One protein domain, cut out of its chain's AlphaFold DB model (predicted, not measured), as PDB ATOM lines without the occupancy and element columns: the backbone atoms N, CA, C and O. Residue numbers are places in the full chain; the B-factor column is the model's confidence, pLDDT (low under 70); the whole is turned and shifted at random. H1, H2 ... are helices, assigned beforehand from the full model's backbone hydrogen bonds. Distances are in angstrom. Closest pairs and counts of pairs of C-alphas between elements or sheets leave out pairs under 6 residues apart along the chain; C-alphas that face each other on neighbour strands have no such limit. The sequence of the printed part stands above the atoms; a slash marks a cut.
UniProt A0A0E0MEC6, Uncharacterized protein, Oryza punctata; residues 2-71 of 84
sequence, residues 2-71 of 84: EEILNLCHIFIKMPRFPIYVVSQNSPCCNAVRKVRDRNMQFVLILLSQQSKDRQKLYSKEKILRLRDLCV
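Overview. This is residues 2 to 71 of the 84 residues of an uncharacterized protein of Oryza punctata (UniProt A0A0E0MEC6). This is a compact cluster of short helices: H6 and H4 lie side by side, H3 packs crosswise on H6, H2 packs on H6 and H1 on H3, while H5 lies at the end away from H3. Residues 13 to 26 make a long loop. The 70 printed residues hold six named helices, H1 to H6, and no named strand, all helix; the radius of gyration of the C-alphas is 11.0 A, the spans 30 by 27 by 17 A.

Along the chain. Find C-alpha 60 at (18.272, 17.236, 160.108); from there H6 runs 14.6 A to C-alpha 69 at (13.078, 28.888, 167.139). Look for H4 at residues 41 to 48, 10.5 A, H3 at 27 to 34, 11.0 A, H1 at 3 to 7, H2 at 9 to 12 and H5 at 52 to 56.

Arrangement. H6 touches H4, C-alphas Leu 44 and Lys 60 closest at 6.9 A, at a shallow tilt of 30 degrees, opposite ways. H6 touches H3, about perpendicular at 78 degrees, Val 32 and Leu 66 closest with C-alphas 7.2 A apart. H2 touches H6, C-alphas Ile 12 and Lys 62 closest at 5.1 A. H1 touches H3, C-alphas Leu 7 and Cys 28 closest at 4.8 A. H4 and H5 only just touch, only at the corner, with 3 pairs of C-alphas within 8 A. Every O i to N i+4 pair is within hydrogen-bond range in H1, H3, H4 and H5, 4 of 6 in H6; H2 is too short for one.

Size, cuts and confidence. The C-alphas of Asn 25 and Lys 52 are farthest apart, 30.7 A. The printed part has no cut; the link H2 to H3 is long, and pLDDT is under 70 at residues 16 to 17.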
ATOM      1  N   GLU A   2      31.507  22.852 166.633       70.69
ATOM      2  CA  GLU A   2      30.941  21.608 167.210       70.69
ATOM      3  C   GLU A   2      30.086  21.854 168.459       70.69
ATOM      4  O   GLU A   2      29.122  21.140 168.721       70.69
ATOM      5  N   GLU A   3      30.403  22.924 169.186       84.56
ATOM      6  CA  GLU A   3      29.652  23.427 170.330       84.56
ATOM      7  C   GLU A   3      28.133  23.508 170.082       84.56
ATOM      8  O   GLU A   3      27.368  23.185 170.979       84.56
ATOM      9  N   ILE A   4      27.670  23.840 168.869       89.38
ATOM     10  CA  ILE A   4      26.227  23.884 168.562       89.38
ATOM     11  C   ILE A   4      25.603  22.490 168.630       89.38
ATOM     12  O   ILE A   4      24.529  22.333 169.204       89.38
ATOM     13  N   LEU A   5      26.269  21.468 168.081       88.88
ATOM     14  CA  LEU A   5      25.763  20.092 168.126       88.88
ATOM     15  C   LEU A   5      25.677  19.589 169.569       88.88
ATOM     16  O   LEU A   5      24.725  18.889 169.908       88.88
ATOM     17  N   ASN A   6      26.630  19.985 170.416       90.25
ATOM     18  CA  ASN A   6      26.650  19.613 171.827       90.25
ATOM     19  C   ASN A   6      25.602  20.395 172.636       90.25
ATOM     20  O   ASN A   6      24.791  19.785 173.321       90.25
ATOM     21  N   LEU A   7      25.539  21.724 172.513       93.06
ATOM     22  CA  LEU A   7      24.595  22.564 173.262       93.06
ATOM     23  C   LEU A   7      23.138  22.337 172.848       93.06
ATOM     24  O   LEU A   7      22.232  22.462 173.671       93.06
ATOM     25  N   CYS A   8      22.893  22.001 171.582       92.25
ATOM     26  CA  CYS A   8      21.549  21.764 171.070       92.25
ATOM     27  C   CYS A   8      21.120  20.293 171.122       92.25
ATOM     28  O   CYS A   8      19.979  20.006 170.756       92.25
ATOM     29  N   HIS A   9      21.979  19.368 171.571       90.50
ATOM     30  CA  HIS A   9      21.803  17.922 171.383       90.50
ATOM     31  C   HIS A   9      20.424  17.393 171.820       90.50
ATOM     32  O   HIS A   9      19.808  16.630 171.081       90.50
ATOM     33  N   ILE A  10      19.892  17.843 172.962       89.06
ATOM     34  CA  ILE A  10      18.567  17.439 173.470       89.06
ATOM     35  C   ILE A  10      17.444  17.833 172.505       89.06
ATOM     36  O   ILE A  10      16.493  17.073 172.325       89.06
ATOM     37  N   PHE A  11      17.559  18.993 171.862       89.19
ATOM     38  CA  PHE A  11      16.536  19.526 170.965       89.19
ATOM     39  C   PHE A  11      16.605  18.903 169.581       89.19
ATOM     40  O   PHE A  11      15.571  18.722 168.952       89.19
ATOM     41  N   ILE A  12      17.802  18.553 169.107       90.44
ATOM     42  CA  ILE A  12      18.000  18.033 167.750       90.44
ATOM     43  C   ILE A  12      18.088  16.506 167.683       90.44
ATOM     44  O   ILE A  12      18.139  15.970 166.578       90.44
ATOM     45  N   LYS A  13      18.086  15.786 168.813       90.75
ATOM     46  CA  LYS A  13      18.188  14.317 168.815       90.75
ATOM     47  C   LYS A  13      16.985  13.608 168.180       90.75
ATOM     48  O   LYS A  13      15.849  14.104 168.186       90.75
ATOM     49  N   MET A  14      17.264  12.409 167.686       86.56
ATOM     50  CA  MET A  14      16.312  11.339 167.399       86.56
ATOM     51  C   MET A  14      16.062  10.493 168.669       86.56
ATOM     52  O   MET A  14      16.937  10.448 169.537       86.56
ATOM     53  N   PRO A  15      14.909   9.804 168.804       78.50
ATOM     54  CA  PRO A  15      13.747   9.827 167.911       78.50
ATOM     55  C   PRO A  15      12.983  11.164 167.971       78.50
ATOM     56  O   PRO A  15      13.323  12.078 168.724       78.50
ATOM     57  N   ARG A  16      11.960  11.326 167.118       66.44
ATOM     58  CA  ARG A  16      11.184  12.579 167.057       66.44
ATOM     59  C   ARG A  16      10.492  12.916 168.385       66.44
ATOM     60  O   ARG A  16      10.321  14.104 168.649       66.44
ATOM     61  N   PHE A  17      10.207  11.913 169.220       66.25
ATOM     62  CA  PHE A  17       9.541  12.052 170.513       66.25
ATOM     63  C   PHE A  17      10.445  11.692 171.703       66.25
ATOM     64  O   PHE A  17      11.274  10.791 171.579       66.25
ATOM     65  N   PRO A  18      10.264  12.348 172.862       70.44
ATOM     66  CA  PRO A  18       9.394  13.508 173.075       70.44
ATOM     67  C   PRO A  18       9.909  14.764 172.343       70.44
ATOM     68  O   PRO A  18      11.101  14.890 172.045       70.44
ATOM     69  N   ILE A  19       8.995  15.677 171.999       75.19
ATOM     70  CA  ILE A  19       9.348  16.949 171.354       75.19
ATOM     71  C   ILE A  19       9.804  17.916 172.446       75.19
ATOM     72  O   ILE A  19       8.997  18.380 173.246       75.19
ATOM     73  N   TYR A  20      11.097  18.237 172.468       78.38
ATOM     74  CA  TYR A  20      11.632  19.288 173.328       78.38
ATOM     75  C   TYR A  20      11.560  20.632 172.606       78.38
ATOM     76  O   TYR A  20      12.117  20.789 171.517       78.38
ATOM     77  N   VAL A  21      10.890  21.605 173.219       80.12
ATOM     78  CA  VAL A  21      10.861  22.987 172.730       80.12
ATOM     79  C   VAL A  21      12.103  23.707 173.243       80.12
ATOM     80  O   VAL A  21      12.364  23.731 174.445       80.12
ATOM     81  N   VAL A  22      12.886  24.287 172.334       87.00
ATOM     82  CA  VAL A  22      14.059  25.077 172.713       87.00
ATOM     83  C   VAL A  22      13.620  26.424 173.278       87.00
ATOM     84  O   VAL A  22      12.890  27.178 172.638       87.00
ATOM     85  N   SER A  23      14.065  26.737 174.495       88.44
ATOM     86  CA  SER A  23      13.889  28.076 175.058       88.44
ATOM     87  C   SER A  23      14.765  29.074 174.304       88.44
ATOM     88  O   SER A  23      15.954  28.821 174.081       88.44
ATOM     89  N   GLN A  24      14.210  30.244 173.977       88.50
ATOM     90  CA  GLN A  24      14.950  31.333 173.334       88.50
ATOM     91  C   GLN A  24      16.156  31.798 174.162       88.50
ATOM     92  O   GLN A  24      17.126  32.287 173.588       88.50
ATOM     93  N   ASN A  25      16.136  31.623 175.482       88.25
ATOM     94  CA  ASN A  25      17.237  32.027 176.365       88.25
ATOM     95  C   ASN A  25      18.219  30.879 176.655       88.25
ATOM     96  O   ASN A  25      19.124  31.026 177.472       88.25
ATOM     97  N   SER A  26      18.050  29.723 176.004       91.31
ATOM     98  CA  SER A  26      18.914  28.563 176.220       91.31
ATOM     99  C   SER A  26      20.333  28.765 175.661       91.31
ATOM    100  O   SER A  26      20.517  29.471 174.662       91.31
ATOM    101  N   PRO A  27      21.339  28.061 176.219       93.50
ATOM    102  CA  PRO A  27      22.685  28.012 175.648       93.50
ATOM    103  C   PRO A  27      22.706  27.591 174.170       93.50
ATOM    104  O   PRO A  27      23.466  28.157 173.386       93.50
ATOM    105  N   CYS A  28      21.821  26.670 173.766       94.06
ATOM    106  CA  CYS A  28      21.639  26.291 172.362       94.06
ATOM    107  C   CYS A  28      21.301  27.508 171.487       94.06
ATOM    108  O   CYS A  28      21.995  27.771 170.504       94.06
ATOM    109  N   CYS A  29      20.288  28.299 171.857       94.06
ATOM    110  CA  CYS A  29      19.918  29.473 171.068       94.06
ATOM    111  C   CYS A  29      20.974  30.578 171.093       94.06
ATOM    112  O   CYS A  29      21.157  31.262 170.085       94.06
ATOM    113  N   ASN A  30      21.725  30.719 172.185       93.44
ATOM    114  CA  ASN A  30      22.866  31.631 172.224       93.44
ATOM    115  C   ASN A  30      23.947  31.218 171.218       93.44
ATOM    116  O   ASN A  30      24.477  32.071 170.512       93.44
ATOM    117  N   ALA A  31      24.232  29.921 171.089       93.44
ATOM    118  CA  ALA A  31      25.177  29.417 170.097       93.44
ATOM    119  C   ALA A  31      24.654  29.566 168.658       93.44
ATOM    120  O   ALA A  31      25.393  29.995 167.775       93.44
ATOM    121  N   VAL A  32      23.363  29.301 168.422       93.75
ATOM    122  CA  VAL A  32      22.713  29.491 167.113       93.75
ATOM    123  C   VAL A  32      22.778  30.950 166.657       93.75
ATOM    124  O   VAL A  32      23.062  31.207 165.490       93.75
ATOM    125  N   ARG A  33      22.576  31.918 167.561       92.44
ATOM    126  CA  ARG A  33      22.659  33.358 167.245       92.44
ATOM    127  C   ARG A  33      24.065  33.831 166.878       92.44
ATOM    128  O   ARG A  33      24.185  34.849 166.207       92.44
ATOM    129  N   LYS A  34      25.110  33.100 167.277       91.56
ATOM    130  CA  LYS A  34      26.493  33.374 166.853       91.56
ATOM    131  C   LYS A  34      26.773  32.900 165.423       91.56
ATOM    132  O   LYS A  34      27.752  33.335 164.824       91.56
ATOM    133  N   VAL A  35      25.941  32.016 164.860       90.69
ATOM    134  CA  VAL A  35      26.041  31.635 163.445       90.69
ATOM    135  C   VAL A  35      25.537  32.789 162.595       90.69
ATOM    136  O   VAL A  35      24.404  33.242 162.767       90.69
ATOM    137  N   ARG A  36      26.356  33.228 161.636       89.38
ATOM    138  CA  ARG A  36      25.981  34.261 160.668       89.38
ATOM    139  C   ARG A  36      24.646  33.911 160.002       89.38
ATOM    140  O   ARG A  36      24.455  32.794 159.516       89.38
ATOM    141  N   ASP A  37      23.710  34.858 160.056       89.75
ATOM    142  CA  ASP A  37      22.338  34.741 159.542       89.75
ATOM    143  C   ASP A  37      21.543  33.540 160.086       89.75
ATOM    144  O   ASP A  37      20.506  33.168 159.536       89.75
ATOM    145  N   ARG A  38      22.012  32.923 161.185       92.56
ATOM    146  CA  ARG A  38      21.507  31.643 161.708       92.56
ATOM    147  C   ARG A  38      21.413  30.589 160.599       92.56
ATOM    148  O   ARG A  38      20.454  29.817 160.542       92.56
ATOM    149  N   ASN A  39      22.402  30.557 159.703       92.88
ATOM    150  CA  ASN A  39      22.421  29.621 158.589       92.88
ATOM    151  C   ASN A  39      22.694  28.186 159.073       92.88
ATOM    152  O   ASN A  39      23.837  27.738 159.177       92.88
ATOM    153  N   MET A  40      21.624  27.445 159.360       94.19
ATOM    154  CA  MET A  40      21.704  26.081 159.887       94.19
ATOM    155  C   MET A  40      22.199  25.050 158.862       94.19
ATOM    156  O   MET A  40      22.565  23.946 159.262       94.19
ATOM    157  N   GLN A  41      22.312  25.404 157.573       94.06
ATOM    158  CA  GLN A  41      22.992  24.542 156.594       94.06
ATOM    159  C   GLN A  41      24.446  24.297 156.993       94.06
ATOM    160  O   GLN A  41      24.959  23.193 156.838       94.06
ATOM    161  N   PHE A  42      25.090  25.296 157.599       91.38
ATOM    162  CA  PHE A  42      26.447  25.147 158.102       91.38
ATOM    163  C   PHE A  42      26.540  24.064 159.190       91.38
ATOM    164  O   PHE A  42      27.463  23.254 159.195       91.38
ATOM    165  N   VAL A  43      25.539  23.977 160.071       90.69
ATOM    166  CA  VAL A  43      25.469  22.944 161.120       90.69
ATOM    167  C   VAL A  43      25.257  21.552 160.516       90.69
ATOM    168  O   VAL A  43      25.815  20.579 161.019       90.69
ATOM    169  N   LEU A  44      24.508  21.443 159.414       92.69
ATOM    170  CA  LEU A  44      24.368  20.184 158.678       92.69
ATOM    171  C   LEU A  44      25.678  19.748 158.007       92.69
ATOM    172  O   LEU A  44      25.990  18.558 158.027       92.69
ATOM    173  N   ILE A  45      26.458  20.686 157.463       92.62
ATOM    174  CA  ILE A  45      27.789  20.401 156.906       92.62
ATOM    175  C   ILE A  45      28.717  19.885 158.013       92.62
ATOM    176  O   ILE A  45      29.325  18.831 157.842       92.62
ATOM    177  N   LEU A  46      28.754  20.543 159.176       88.56
ATOM    178  CA  LEU A  46      29.520  20.056 160.331       88.56
ATOM    179  C   LEU A  46      29.082  18.651 160.751       88.56
ATOM    180  O   LEU A  46      29.913  17.792 161.033       88.56
ATOM    181  N   LEU A  47      27.772  18.397 160.778       90.81
ATOM    182  CA  LEU A  47      27.250  17.079 161.110       90.81
ATOM    183  C   LEU A  47      27.700  16.022 160.092       90.81
ATOM    184  O   LEU A  47      28.028  14.907 160.483       90.81
ATOM    185  N   SER A  48      27.754  16.366 158.802       91.25
ATOM    186  CA  SER A  48      28.198  15.447 157.746       91.25
ATOM    187  C   SER A  48      29.670  15.036 157.867       91.25
ATOM    188  O   SER A  48      30.042  13.971 157.380       91.25
ATOM    189  N   GLN A  49      30.481  15.845 158.555       92.25
ATOM    190  CA  GLN A  49      31.889  15.565 158.844       92.25
ATOM    191  C   GLN A  49      32.074  14.639 160.063       92.25
ATOM    192  O   GLN A  49      33.165  14.122 160.276       92.25
ATOM    193  N   GLN A  50      31.025  14.408 160.863       89.25
ATOM    194  CA  GLN A  50      31.066  13.507 162.022       89.25
ATOM    195  C   GLN A  50      30.900  12.039 161.605       89.25
ATOM    196  O   GLN A  50      30.448  11.732 160.500       89.25
ATOM    197  N   SER A  51      31.196  11.110 162.521       91.00
ATOM    198  CA  SER A  51      30.976   9.677 162.289       91.00
ATOM    199  C   SER A  51      29.520   9.368 161.920       91.00
ATOM    200  O   SER A  51      28.582  10.015 162.398       91.00
ATOM    201  N   LYS A  52      29.310   8.334 161.091       89.38
ATOM    202  CA  LYS A  52      27.963   7.900 160.677       89.38
ATOM    203  C   LYS A  52      27.052   7.608 161.876       89.38
ATOM    204  O   LYS A  52      25.853   7.859 161.794       89.38
ATOM    205  N   ASP A  53      27.609   7.130 162.987       89.25
ATOM    206  CA  ASP A  53      26.843   6.861 164.204       89.25
ATOM    207  C   ASP A  53      26.356   8.149 164.864       89.25
ATOM    208  O   ASP A  53      25.169   8.255 165.163       89.25
ATOM    209  N   ARG A  54      27.206   9.183 164.978       85.88
ATOM    210  CA  ARG A  54      26.757  10.509 165.443       85.88
ATOM    211  C   ARG A  54      25.709  11.111 164.515       85.88
ATOM    212  O   ARG A  54      24.752  11.706 164.998       85.88
ATOM    213  N   GLN A  55      25.850  10.937 163.202       89.81
ATOM    214  CA  GLN A  55      24.871  11.439 162.233       89.81
ATOM    215  C   GLN A  55      23.473  10.854 162.451       89.81
ATOM    216  O   GLN A  55      22.489  11.589 162.381       89.81
ATOM    217  N   LYS A  56      23.375   9.558 162.771       89.75
ATOM    218  CA  LYS A  56      22.094   8.877 163.025       89.75
ATOM    219  C   LYS A  56      21.385   9.369 164.292       89.75
ATOM    220  O   LYS A  56      20.169   9.222 164.396       89.75
ATOM    221  N   LEU A  57      22.118   9.962 165.238       90.38
ATOM    222  CA  LEU A  57      21.548  10.467 166.489       90.38
ATOM    223  C   LEU A  57      20.776  11.776 166.317       90.38
ATOM    224  O   LEU A  57      19.994  12.118 167.202       90.38
ATOM    225  N   TYR A  58      20.969  12.512 165.220       90.81
ATOM    226  CA  TYR A  58      20.419  13.857 165.069       90.81
ATOM    227  C   TYR A  58      19.450  13.977 163.893       90.81
ATOM    228  O   TYR A  58      19.651  13.450 162.801       90.81
ATOM    229  N   SER A  59      18.380  14.729 164.115       91.38
ATOM    230  CA  SER A  59      17.365  15.038 163.122       91.38
ATOM    231  C   SER A  59      17.755  16.286 162.336       91.38
ATOM    232  O   SER A  59      17.771  17.395 162.876       91.38
ATOM    233  N   LYS A  60      17.998  16.119 161.031       92.06
ATOM    234  CA  LYS A  60      18.272  17.236 160.108       92.06
ATOM    235  C   LYS A  60      17.153  18.283 160.121       92.06
ATOM    236  O   LYS A  60      17.424  19.478 160.142       92.06
ATOM    237  N   GLU A  61      15.904  17.826 160.174       91.69
ATOM    238  CA  GLU A  61      14.712  18.677 160.254       91.69
ATOM    239  C   GLU A  61      14.740  19.564 161.508       91.69
ATOM    240  O   GLU A  61      14.582  20.781 161.416       91.69
ATOM    241  N   LYS A  62      15.017  18.977 162.681       91.19
ATOM    242  CA  LYS A  62      15.097  19.731 163.940       91.19
ATOM    243  C   LYS A  62      16.260  20.731 163.941       91.19
ATOM    244  O   LYS A  62      16.092  21.832 164.456       91.19
ATOM    245  N   ILE A  63      17.399  20.386 163.330       93.19
ATOM    246  CA  ILE A  63      18.540  21.307 163.168       93.19
ATOM    247  C   ILE A  63      18.129  22.536 162.355       93.19
ATOM    248  O   ILE A  63      18.393  23.659 162.775       93.19
ATOM    249  N   LEU A  64      17.448  22.348 161.221       93.56
ATOM    250  CA  LEU A  64      17.019  23.466 160.375       93.56
ATOM    251  C   LEU A  64      16.043  24.400 161.101       93.56
ATOM    252  O   LEU A  64      16.174  25.620 160.997       93.56
ATOM    253  N   ARG A  65      15.124  23.846 161.903       92.12
ATOM    254  CA  ARG A  65      14.140  24.628 162.672       92.12
ATOM    255  C   ARG A  65      14.761  25.520 163.751       92.12
ATOM    256  O   ARG A  65      14.110  26.471 164.179       92.12
ATOM    257  N   LEU A  66      16.010  25.285 164.170       92.50
ATOM    258  CA  LEU A  66      16.696  26.167 165.126       92.50
ATOM    259  C   LEU A  66      16.780  27.618 164.630       92.50
ATOM    260  O   LEU A  66      16.753  28.536 165.449       92.50
ATOM    261  N   ARG A  67      16.824  27.840 163.307       93.81
ATOM    262  CA  ARG A  67      16.809  29.185 162.708       93.81
ATOM    263  C   ARG A  67      15.613  30.012 163.190       93.81
ATOM    264  O   ARG A  67      15.786  31.177 163.567       93.81
ATOM    265  N   ASP A  68      14.437  29.394 163.187       91.12
ATOM    266  CA  ASP A  68      13.160  30.045 163.484       91.12
ATOM    267  C   ASP A  68      12.868  30.047 164.987       91.12
ATOM    268  O   ASP A  68      12.304  30.999 165.520       91.12
ATOM    269  N   LEU A  69      13.300  29.005 165.698       90.44
ATOM    270  CA  LEU A  69      13.078  28.888 167.139       90.44
ATOM    271  C   LEU A  69      13.997  29.809 167.954       90.44
ATOM    272  O   LEU A  69      13.592  30.328 168.992       90.44
ATOM    273  N   CYS A  70      15.219  30.054 167.479       92.31
ATOM    274  CA  CYS A  70      16.214  30.875 168.170       92.31
ATOM    275  C   CYS A  70      16.242  32.336 167.701       92.31
ATOM    276  O   CYS A  70      17.271  33.017 167.803       92.31
ATOM    277  N   VAL A  71      15.111  32.849 167.210       89.81
ATOM    278  CA  VAL A  71      14.939  34.285 166.953       89.81
ATOM    279  C   VAL A  71      15.197  35.053 168.264       89.81
ATOM    280  O   VAL A  71      14.785  34.598 169.337       89.81
TER     281      VAL A  71